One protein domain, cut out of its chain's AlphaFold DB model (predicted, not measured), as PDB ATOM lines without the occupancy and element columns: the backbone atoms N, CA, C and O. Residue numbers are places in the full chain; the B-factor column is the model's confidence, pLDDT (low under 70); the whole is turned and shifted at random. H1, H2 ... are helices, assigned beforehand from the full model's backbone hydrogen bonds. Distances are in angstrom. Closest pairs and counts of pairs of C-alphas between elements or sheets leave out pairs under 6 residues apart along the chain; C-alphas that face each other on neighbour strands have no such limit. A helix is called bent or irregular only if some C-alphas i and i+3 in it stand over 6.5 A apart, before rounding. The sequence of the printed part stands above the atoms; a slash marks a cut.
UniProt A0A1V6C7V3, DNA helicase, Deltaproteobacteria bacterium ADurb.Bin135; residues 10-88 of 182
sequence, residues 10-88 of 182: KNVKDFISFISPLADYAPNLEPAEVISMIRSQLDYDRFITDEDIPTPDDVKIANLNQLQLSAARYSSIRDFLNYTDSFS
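What this domain is: This is residues 10 to 88 of the 182 residues of the protein "DNA helicase" of Deltaproteobacteria bacterium ADurb.Bin135 (UniProt A0A1V6C7V3). Three helices, H1, H2 and H4, stand loosely side by side, each running back against the one before, with H2 in the middle; the short H3 sits near the end of H2 and beside the beginning of H4. H5 starts where the end of H1, the beginning of H2 and the end of H4 come near each other, and runs off crosswise to H1 and H2, while residues 10 to 17 of H1 stick out alone. The printed part has 79 residues with five named helices, H1 to H5 in order along it, and no named strand; its class is all helix. It is only just loose, close to compact, with a radius of gyration of the C-alphas of 14.0 A and spans of 36 by 34 by 21 A.

Where its parts are: H1, residues 10 to 28, begins at C-alpha 10 at (214.192, 150.904, 212.934) and is 28.6 A long from first to last C-alpha. It is irregular: C-alphas 24 and 27 are 8.0 A apart, and its line is a rough one. H2 holds residues 31 to 41 over 15.3 A, and H3 residues 44 to 49 over 8.5 A. H4, residues 59 to 71, is 18.3 A long and begins at C-alpha 59 at (234.375, 174.885, 225.952). H5, residues 77 to 88, is 17.9 A long and ends at C-alpha 88 at (242.523, 174.834, 204.262).

How they stand to each other: H1 and H2 are close but not clearly touching, at a shallow tilt of 17 degrees, opposite ways; their closest C-alphas, of Leu 22 and Val 34, are 7.5 A apart. H2 and H3 are close but not clearly touching and about perpendicular at 76 degrees, with the closest C-alphas, of Arg 39 and Asp 45, 6.4 A apart. H3 and H4 form a helical hairpin at a steep tilt of 38 degrees, opposite ways. They touch through residues 60 to 61 of H4 alone, and the closest C-alphas, of Asp 45 and Ile 61, are 6.6 A apart. H4 touches H2 with its residues 68 to 71 alone, at a steep tilt of 38 degrees, opposite ways; the closest C-alphas, of Ala 32 and Ala 71, are 5.0 A apart. H5 is close to but not clearly touching H2, about perpendicular at 84 degrees, with the C-alphas of Pro 31 and Ile 77 the closest at 4.9 A. H5 is also close but not clearly touching to H1, where the closest C-alphas, of Ala 26 and Ile 77, are 7.3 A apart, and to H4, where those of Ala 71 and Phe 80 are 6.3 A apart. H1 is apart from H3 and H4, and H3 is apart from H5. In H2, H3 and H4 every O i to N i+4 pair is within hydrogen-bond range; in H1 11 of 15 are, and in H5 6 of 8.

The domain as a whole: The two C-alphas farthest apart are those of Lys 10 and Ser 86, at 38.7 A. The printed part has no cut. The links H1 to H2, H2 to H3 and H4 to H5 are tight, and H3 to H4, with 9 residues, is short. The mean pLDDT of the printed part is 89.2, and residue 88 alone is under 70.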
ATOM      1  N   LYS A  10     214.718 149.744 212.206       85.69
ATOM      2  CA  LYS A  10     214.192 150.904 212.934       85.69
ATOM      3  C   LYS A  10     215.176 152.074 212.877       85.69
ATOM      4  O   LYS A  10     214.812 153.126 212.376       85.69
ATOM      5  N   ASN A  11     216.427 151.862 213.281       83.88
ATOM      6  CA  ASN A  11     217.424 152.936 213.321       83.88
ATOM      7  C   ASN A  11     217.696 153.536 211.935       83.88
ATOM      8  O   ASN A  11     217.856 154.743 211.807       83.88
ATOM      9  N   VAL A  12     217.702 152.707 210.884       87.38
ATOM     10  CA  VAL A  12     217.831 153.189 209.502       87.38
ATOM     11  C   VAL A  12     216.628 154.043 209.100       87.38
ATOM     12  O   VAL A  12     216.810 155.084 208.478       87.38
ATOM     13  N   LYS A  13     215.402 153.646 209.463       88.44
ATOM     14  CA  LYS A  13     214.204 154.460 209.203       88.44
ATOM     15  C   LYS A  13     214.239 155.787 209.950       88.44
ATOM     16  O   LYS A  13     213.912 156.806 209.350       88.44
ATOM     17  N   ASP A  14     214.643 155.773 211.217       87.31
ATOM     18  CA  ASP A  14     214.740 156.977 212.044       87.31
ATOM     19  C   ASP A  14     215.800 157.934 211.465       87.31
ATOM     20  O   ASP A  14     215.534 159.120 211.284       87.31
ATOM     21  N   PHE A  15     216.954 157.406 211.040       86.25
ATOM     22  CA  PHE A  15     217.999 158.182 210.366       86.25
ATOM     23  C   PHE A  15     217.545 158.772 209.024       86.25
ATOM     24  O   PHE A  15     217.791 159.943 208.751       86.25
ATOM     25  N   ILE A  16     216.860 157.991 208.182       88.38
ATOM     26  CA  ILE A  16     216.311 158.493 206.912       88.38
ATOM     27  C   ILE A  16     215.272 159.585 207.183       88.38
ATOM     28  O   ILE A  16     215.301 160.627 206.540       88.38
ATOM     29  N   SER A  17     214.398 159.384 208.171       88.19
ATOM     30  CA  SER A  17     213.377 160.372 208.548       88.19
ATOM     31  C   SER A  17     213.994 161.682 209.046       88.19
ATOM     32  O   SER A  17     213.393 162.739 208.877       88.19
ATOM     33  N   PHE A  18     215.195 161.616 209.624       87.31
ATOM     34  CA  PHE A  18     215.984 162.775 210.027       87.31
ATOM     35  C   PHE A  18     216.680 163.471 208.846       87.31
ATOM     36  O   PHE A  18     216.574 164.686 208.689       87.31
ATOM     37  N   ILE A  19     217.389 162.716 208.000       87.75
ATOM     38  CA  ILE A  19     218.225 163.274 206.926       87.75
ATOM     39  C   ILE A  19     217.410 163.731 205.716       87.75
ATOM     40  O   ILE A  19     217.751 164.752 205.120       87.75
ATOM     41  N   SER A  20     216.353 163.009 205.335       88.69
ATOM     42  CA  SER A  20     215.584 163.315 204.121       88.69
ATOM     43  C   SER A  20     215.045 164.750 204.102       88.69
ATOM     44  O   SER A  20     215.325 165.446 203.130       88.69
ATOM     45  N   PRO A  21     214.397 165.273 205.165       86.31
ATOM     46  CA  PRO A  21     213.956 166.667 205.180       86.31
ATOM     47  C   PRO A  21     215.112 167.666 205.046       86.31
ATOM     48  O   PRO A  21     214.992 168.660 204.335       86.31
ATOM     49  N   LEU A  22     216.250 167.404 205.697       86.19
ATOM     50  CA  LEU A  22     217.416 168.284 205.599       86.19
ATOM     51  C   LEU A  22     217.959 168.334 204.166       86.19
ATOM     52  O   LEU A  22     218.357 169.401 203.711       86.19
ATOM     53  N   ALA A  23     217.947 167.207 203.451       84.88
ATOM     54  CA  ALA A  23     218.386 167.127 202.061       84.88
ATOM     55  C   ALA A  23     217.379 167.767 201.089       84.88
ATOM     56  O   ALA A  23     217.780 168.540 200.219       84.88
ATOM     57  N   ASP A  24     216.086 167.483 201.259       86.62
ATOM     58  CA  ASP A  24     215.022 167.937 200.358       86.62
ATOM     59  C   ASP A  24     214.837 169.461 200.409       86.62
ATOM     60  O   ASP A  24     214.568 170.095 199.386       86.62
ATOM     61  N   TYR A  25     215.025 170.063 201.588       85.00
ATOM     62  CA  TYR A  25     214.867 171.504 201.797       85.00
ATOM     63  C   TYR A  25     216.193 172.270 201.874       85.00
ATOM     64  O   TYR A  25     216.157 173.492 202.000       85.00
ATOM     65  N   ALA A  26     217.349 171.605 201.727       80.31
ATOM     66  CA  ALA A  26     218.682 172.217 201.822       80.31
ATOM     67  C   ALA A  26     218.847 173.566 201.086       80.31
ATOM     68  O   ALA A  26     219.486 174.455 201.649       80.31
ATOM     69  N   PRO A  27     218.290 173.782 199.870       82.38
ATOM     70  CA  PRO A  27     218.428 175.062 199.169       82.38
ATOM     71  C   PRO A  27     217.749 176.254 199.859       82.38
ATOM     72  O   PRO A  27     218.112 177.390 199.573       82.38
ATOM     73  N   ASN A  28     216.767 175.999 200.727       86.19
ATOM     74  CA  ASN A  28     215.950 177.017 201.393       86.19
ATOM     75  C   ASN A  28     216.255 177.142 202.892       86.19
ATOM     76  O   ASN A  28     215.564 177.886 203.582       86.19
ATOM     77  N   LEU A  29     217.226 176.384 203.403       87.75
ATOM     78  CA  LEU A  29     217.581 176.388 204.815       87.75
ATOM     79  C   LEU A  29     218.816 177.251 205.049       87.75
ATOM     80  O   LEU A  29     219.828 177.119 204.351       87.75
ATOM     81  N   GLU A  30     218.760 178.084 206.083       94.00
ATOM     82  CA  GLU A  30     219.935 178.816 206.529       94.00
ATOM     83  C   GLU A  30     220.874 177.879 207.309       94.00
ATOM     84  O   GLU A  30     220.430 177.082 208.144       94.00
ATOM     85  N   PRO A  31     222.199 177.954 207.097       95.12
ATOM     86  CA  PRO A  31     223.149 177.038 207.727       95.12
ATOM     87  C   PRO A  31     223.116 177.099 209.262       95.12
ATOM     88  O   PRO A  31     223.288 176.069 209.916       95.12
ATOM     89  N   ALA A  32     222.845 178.267 209.856       95.25
ATOM     90  CA  ALA A  32     222.689 178.394 211.306       95.25
ATOM     91  C   ALA A  32     221.474 177.620 211.845       95.25
ATOM     92  O   ALA A  32     221.569 176.999 212.907       95.25
ATOM     93  N   GLU A  33     220.358 177.623 211.111       92.25
ATOM     94  CA  GLU A  33     219.153 176.865 211.461       92.25
ATOM     95  C   GLU A  33     219.410 175.364 211.349       92.25
ATOM     96  O   GLU A  33     219.101 174.618 212.278       92.25
ATOM     97  N   VAL A  34     220.067 174.921 210.270       92.94
ATOM     98  CA  VAL A  34     220.437 173.509 210.080       92.94
ATOM     99  C   VAL A  34     221.339 173.016 211.207       92.94
ATOM    100  O   VAL A  34     221.078 171.960 211.781       92.94
ATOM    101  N   ILE A  35     222.366 173.786 211.579       94.44
ATOM    102  CA  ILE A  35     223.240 173.451 212.713       94.44
ATOM    103  C   ILE A  35     222.420 173.334 214.004       94.44
ATOM    104  O   ILE A  35     222.590 172.366 214.747       94.44
ATOM    105  N   SER A  36     221.501 174.269 214.258       93.25
ATOM    106  CA  SER A  36     220.613 174.223 215.426       93.25
ATOM    107  C   SER A  36     219.725 172.975 215.433       93.25
ATOM    108  O   SER A  36     219.583 172.323 216.469       93.25
ATOM    109  N   MET A  37     219.146 172.615 214.283       90.88
ATOM    110  CA  MET A  37     218.301 171.429 214.128       90.88
ATOM    111  C   MET A  37     219.091 170.146 214.377       90.88
ATOM    112  O   MET A  37     218.632 169.294 215.134       90.88
ATOM    113  N   ILE A  38     220.288 170.020 213.797       92.12
ATOM    114  CA  ILE A  38     221.166 168.860 213.994       92.12
ATOM    115  C   ILE A  38     221.554 168.734 215.470       92.12
ATOM    116  O   ILE A  38     221.415 167.656 216.044       92.12
ATOM    117  N   ARG A  39     221.991 169.834 216.101       93.06
ATOM    118  CA  ARG A  39     222.379 169.841 217.520       93.06
ATOM    119  C   ARG A  39     221.238 169.393 218.427       93.06
ATOM    120  O   ARG A  39     221.454 168.571 219.312       93.06
ATOM    121  N   SER A  40     220.031 169.900 218.178       91.00
ATOM    122  CA  SER A  40     218.855 169.594 218.990       91.00
ATOM    123  C   SER A  40     218.321 168.179 218.760       91.00
ATOM    124  O   SER A  40     218.059 167.470 219.726       91.00
ATOM    125  N   GLN A  41     218.161 167.744 217.507       89.75
ATOM    126  CA  GLN A  41     217.534 166.453 217.198       89.75
ATOM    127  C   GLN A  41     218.435 165.257 217.513       89.75
ATOM    128  O   GLN A  41     217.929 164.180 217.819       89.75
ATOM    129  N   LEU A  42     219.758 165.440 217.460       90.81
ATOM    130  CA  LEU A  42     220.724 164.395 217.800       90.81
ATOM    131  C   LEU A  42     221.158 164.415 219.270       90.81
ATOM    132  O   LEU A  42     222.005 163.606 219.638       90.81
ATOM    133  N   ASP A  43     220.626 165.334 220.085       92.31
ATOM    134  CA  ASP A  43     221.106 165.583 221.454       92.31
ATOM    135  C   ASP A  43     222.644 165.744 221.491       92.31
ATOM    136  O   ASP A  43     223.360 165.189 222.329       92.31
ATOM    137  N   TYR A  44     223.174 166.459 220.489       94.06
ATOM    138  CA  TYR A  44     224.607 166.474 220.193       94.06
ATOM    139  C   TYR A  44     225.412 167.164 221.294       94.06
ATOM    140  O   TYR A  44     226.551 166.786 221.561       94.06
ATOM    141  N   ASP A  45     224.810 168.158 221.947       94.50
ATOM    142  CA  ASP A  45     225.419 168.891 223.053       94.50
ATOM    143  C   ASP A  45     225.688 167.954 224.245       94.50
ATOM    144  O   ASP A  45     226.782 167.988 224.799       94.50
ATOM    145  N   ARG A  46     224.751 167.053 224.575       94.50
ATOM    146  CA  ARG A  46     224.938 166.008 225.596       94.50
ATOM    147  C   ARG A  46     226.014 165.006 225.190       94.50
ATOM    148  O   ARG A  46     226.886 164.652 225.980       94.50
ATOM    149  N   PHE A  47     225.968 164.568 223.933       94.44
ATOM    150  CA  PHE A  47     226.937 163.621 223.387       94.44
ATOM    151  C   PHE A  47     228.371 164.165 223.425       94.44
ATOM    152  O   PHE A  47     229.294 163.445 223.799       94.44
ATOM    153  N   ILE A  48     228.582 165.423 223.028       93.94
ATOM    154  CA  ILE A  48     229.932 165.978 222.911       93.94
ATOM    155  C   ILE A  48     230.534 166.301 224.278       93.94
ATOM    156  O   ILE A  48     231.746 166.136 224.454       93.94
ATOM    157  N   THR A  49     229.734 166.760 225.246       93.56
ATOM    158  CA  THR A  49     230.233 167.055 226.594       93.56
ATOM    159  C   THR A  49     230.478 165.797 227.412       93.56
ATOM    160  O   THR A  49     231.377 165.837 228.247       93.56
ATOM    161  N   ASP A  50     229.794 164.690 227.099       92.62
ATOM    162  CA  ASP A  50     229.727 163.486 227.944       92.62
ATOM    163  C   ASP A  50     229.111 163.802 229.323       92.62
ATOM    164  O   ASP A  50     229.506 163.273 230.360       92.62
ATOM    165  N   GLU A  51     228.142 164.725 229.339       88.81
ATOM    166  CA  GLU A  51     227.423 165.169 230.535       88.81
ATOM    167  C   GLU A  51     225.917 165.063 230.304       88.81
ATOM    168  O   GLU A  51     225.430 165.473 229.257       88.81
ATOM    169  N   ASP A  52     225.154 164.601 231.300       87.88
ATOM    170  CA  ASP A  52     223.686 164.545 231.210       87.88
ATOM    171  C   ASP A  52     223.036 165.929 231.082       87.88
ATOM    172  O   ASP A  52     221.966 166.062 230.486       87.88
ATOM    173  N   ILE A  53     223.671 166.954 231.655       87.75
ATOM    174  CA  ILE A  53     223.215 168.344 231.611       87.75
ATOM    175  C   ILE A  53     224.417 169.217 231.232       87.75
ATOM    176  O   ILE A  53     225.143 169.665 232.123       87.75
ATOM    177  N   PRO A  54     224.634 169.460 229.925       87.06
ATOM    178  CA  PRO A  54     225.726 170.298 229.448       87.06
ATOM    179  C   PRO A  54     225.669 171.698 230.051       87.06
ATOM    180  O   PRO A  54     224.636 172.376 230.007       87.06
ATOM    181  N   THR A  55     226.793 172.168 230.589       86.00
ATOM    182  CA  THR A  55     226.865 173.540 231.101       86.00
ATOM    183  C   THR A  55     227.101 174.555 229.970       86.00
ATOM    184  O   THR A  55     227.925 174.311 229.090       86.00
ATOM    185  N   PRO A  56     226.451 175.739 229.983       80.19
ATOM    186  CA  PRO A  56     226.667 176.760 228.948       80.19
ATOM    187  C   PRO A  56     228.103 177.298 228.860       80.19
ATOM    188  O   PRO A  56     228.504 177.803 227.815       80.19
ATOM    189  N   ASP A  57     228.863 177.208 229.957       77.31
ATOM    190  CA  ASP A  57     230.267 177.629 230.031       77.31
ATOM    191  C   ASP A  57     231.248 176.507 229.605       77.31
ATOM    192  O   ASP A  57     232.462 176.673 229.741       77.31
ATOM    193  N   ASP A  58     230.761 175.353 229.129       88.56
ATOM    194  CA  ASP A  58     231.615 174.297 228.578       88.56
ATOM    195  C   ASP A  58     232.280 174.751 227.264       88.56
ATOM    196  O   ASP A  58     231.657 175.363 226.392       88.56
ATOM    197  N   VAL A  59     233.570 174.437 227.102       85.81
ATOM    198  CA  VAL A  59     234.375 174.885 225.952       85.81
ATOM    199  C   VAL A  59     233.866 174.288 224.635       85.81
ATOM    200  O   VAL A  59     233.878 174.962 223.604       85.81
ATOM    201  N   LYS A  60     233.394 173.037 224.640       91.62
ATOM    202  CA  LYS A  60     232.847 172.367 223.452       91.62
ATOM    203  C   LYS A  60     231.529 173.022 223.044       91.62
ATOM    204  O   LYS A  60     231.345 173.324 221.866       91.62
ATOM    205  N   ILE A  61     230.664 173.328 224.014       92.50
ATOM    206  CA  ILE A  61     229.410 174.061 223.781       92.50
ATOM    207  C   ILE A  61     229.692 175.472 223.250       92.50
ATOM    208  O   ILE A  61     229.091 175.898 222.262       92.50
ATOM    209  N   ALA A  62     230.659 176.178 223.837       88.69
ATOM    210  CA  ALA A  62     231.088 177.494 223.372       88.69
ATOM    211  C   ALA A  62     231.583 177.461 221.912       88.69
ATOM    212  O   ALA A  62     231.214 178.333 221.120       88.69
ATOM    213  N   ASN A  63     232.352 176.436 221.529       91.12
ATOM    214  CA  ASN A  63     232.817 176.242 220.153       91.12
ATOM    215  C   ASN A  63     231.658 175.982 219.176       91.12
ATOM    216  O   ASN A  63     231.625 176.578 218.099       91.12
ATOM    217  N   LEU A  64     230.679 175.149 219.547       93.62
ATOM    218  CA  LEU A  64     229.487 174.907 218.722       93.62
ATOM    219  C   LEU A  64     228.635 176.173 218.558       93.62
ATOM    220  O   LEU A  64     228.153 176.464 217.462       93.62
ATOM    221  N   ASN A  65     228.513 176.980 219.613       92.12
ATOM    222  CA  ASN A  65     227.844 178.278 219.539       92.12
ATOM    223  C   ASN A  65     228.590 179.247 218.603       92.12
ATOM    224  O   ASN A  65     227.949 179.982 217.853       92.12
ATOM    225  N   GLN A  66     229.930 179.234 218.580       90.00
ATOM    226  CA  GLN A  66     230.712 180.013 217.607       90.00
ATOM    227  C   GLN A  66     230.520 179.544 216.172       90.00
ATOM    228  O   GLN A  66     230.407 180.381 215.272       90.00
ATOM    229  N   LEU A  67     230.461 178.231 215.954       93.06
ATOM    230  CA  LEU A  67     230.178 177.665 214.642       93.06
ATOM    231  C   LEU A  67     228.818 178.158 214.130       93.06
ATOM    232  O   LEU A  67     228.734 178.683 213.022       93.06
ATOM    233  N   GLN A  68     227.780 178.078 214.967       94.00
ATOM    234  CA  GLN A  68     226.431 178.530 214.625       94.00
ATOM    235  C   GLN A  68     226.362 180.048 214.381       94.00
ATOM    236  O   GLN A  68     225.765 180.486 213.401       94.00
ATOM    237  N   LEU A  69     227.020 180.861 215.217       91.75
ATOM    238  CA  LEU A  69     227.102 182.316 215.023       91.75
ATOM    239  C   LEU A  69     227.863 182.703 213.747       91.75
ATOM    240  O   LEU A  69     227.521 183.688 213.095       91.75
ATOM    241  N   SER A  70     228.899 181.946 213.384       91.81
ATOM    242  CA  SER A  70     229.647 182.163 212.142       91.81
ATOM    243  C   SER A  70     228.810 181.788 210.923       91.81
ATOM    244  O   SER A  70     228.809 182.522 209.937       91.81
ATOM    245  N   ALA A  71     228.055 180.690 211.016       94.50
ATOM    246  CA  ALA A  71     227.118 180.254 209.990       94.50
ATOM    247  C   ALA A  71     225.982 181.262 209.766       94.50
ATOM    248  O   ALA A  71     225.576 181.462 208.628       94.50
ATOM    249  N   ALA A  72     225.532 181.969 210.809       93.81
ATOM    250  CA  ALA A  72     224.447 182.957 210.720       93.81
ATOM    251  C   ALA A  72     224.760 184.166 209.813       93.81
ATOM    252  O   ALA A  72     223.888 184.984 209.541       93.81
ATOM    253  N   ARG A  73     226.007 184.301 209.346       92.06
ATOM    254  CA  ARG A  73     226.420 185.326 208.374       92.06
ATOM    255  C   ARG A  73     226.099 184.948 206.926       92.06
ATOM    256  O   ARG A  73     226.294 185.775 206.040       92.06
ATOM    257  N   TYR A  74     225.660 183.714 206.687       93.94
ATOM    258  CA  TYR A  74     225.441 183.149 205.362       93.94
ATOM    259  C   TYR A  74     223.982 182.736 205.206       93.94
ATOM    260  O   TYR A  74     223.408 182.127 206.101       93.94
ATOM    261  N   SER A  75     223.407 183.022 204.041       91.56
ATOM    262  CA  SER A  75     222.026 182.662 203.703       91.56
ATOM    263  C   SER A  75     221.900 181.293 203.032       91.56
ATOM    264  O   SER A  75     220.791 180.815 202.833       91.56
ATOM    265  N   SER A  76     223.014 180.659 202.642       91.88
ATOM    266  CA  SER A  76     223.001 179.334 202.021       91.88
ATOM    267  C   SER A  76     224.076 178.418 202.605       91.88
ATOM    268  O   SER A  76     225.191 178.844 202.917       91.88
ATOM    269  N   ILE A  77     223.748 177.127 202.713       92.25
ATOM    270  CA  ILE A  77     224.688 176.086 203.157       92.25
ATOM    271  C   ILE A  77     225.908 176.035 202.233       92.25
ATOM    272  O   ILE A  77     227.033 175.885 202.700       92.25
ATOM    273  N   ARG A  78     225.698 176.196 200.919       91.19
ATOM    274  CA  ARG A  78     226.778 176.169 199.927       91.19
ATOM    275  C   ARG A  78     227.791 177.287 200.165       91.19
ATOM    276  O   ARG A  78     228.986 177.015 200.147       91.19
ATOM    277  N   ASP A  79     227.329 178.511 200.403       91.75
ATOM    278  CA  ASP A  79     228.229 179.648 200.628       91.75
ATOM    279  C   ASP A  79     229.016 179.484 201.928       91.75
ATOM    280  O   ASP A  79     230.216 179.762 201.967       91.75
ATOM    281  N   PHE A  80     228.366 178.959 202.970       93.62
ATOM    282  CA  PHE A  80     229.040 178.642 204.224       93.62
ATOM    283  C   PHE A  80     230.126 177.568 204.048       93.62
ATOM    284  O   PHE A  80     231.236 177.748 204.545       93.62
ATOM    285  N   LEU A  81     229.849 176.492 203.301       92.00
ATOM    286  CA  LEU A  81     230.834 175.436 203.029       92.00
ATOM    287  C   LEU A  81     232.019 175.944 202.191       92.00
ATOM    288  O   LEU A  81     233.171 175.681 202.533       92.00
ATOM    289  N   ASN A  82     231.759 176.755 201.162       91.00
ATOM    290  CA  ASN A  82     232.818 177.379 200.364       91.00
ATOM    291  C   ASN A  82     233.734 178.263 201.225       91.00
ATOM    292  O   ASN A  82     234.955 178.259 201.061       91.00
ATOM    293  N   TYR A  83     233.158 179.012 202.170       88.06
ATOM    294  CA  TYR A  83     233.940 179.771 203.141       88.06
ATOM    295  C   TYR A  83     234.796 178.851 204.016       88.06
ATOM    296  O   TYR A  83     235.974 179.141 204.222       88.06
ATOM    297  N   THR A  84     234.252 177.731 204.503       87.56
ATOM    298  CA  THR A  84     235.030 176.801 205.333       87.56
ATOM    299  C   THR A  84     236.190 176.146 204.584       87.56
ATOM    300  O   THR A  84     237.265 175.980 205.160       87.56
ATOM    301  N   ASP A  85     236.019 175.844 203.298       87.19
ATOM    302  CA  ASP A  85     237.070 175.226 202.483       87.19
ATOM    303  C   ASP A  85     238.259 176.176 202.270       87.19
ATOM    304  O   ASP A  85     239.415 175.741 202.285       87.19
ATOM    305  N   SER A  86     238.001 177.487 202.199       81.38
ATOM    306  CA  SER A  86     239.042 178.509 202.023       81.38
ATOM    307  C   SER A  86     240.087 178.551 203.150       81.38
ATOM    308  O   SER A  86     241.221 178.973 202.925       81.38
ATOM    309  N   PHE A  87     239.762 178.064 204.355       72.94
ATOM    310  CA  PHE A  87     240.718 178.006 205.467       72.94
ATOM    311  C   PHE A  87     241.824 176.969 205.264       72.94
ATOM    312  O   PHE A  87     242.926 177.144 205.785       72.94
ATOM    313  N   SER A  88     241.545 175.894 204.520       63.94
ATOM    314  CA  SER A  88     242.523 174.834 204.262       63.94
ATOM    315  C   SER A  88     243.649 175.292 203.326       63.94
ATOM    316  O   SER A  88     244.785 174.837 203.456       63.94
TER     317      SER A  88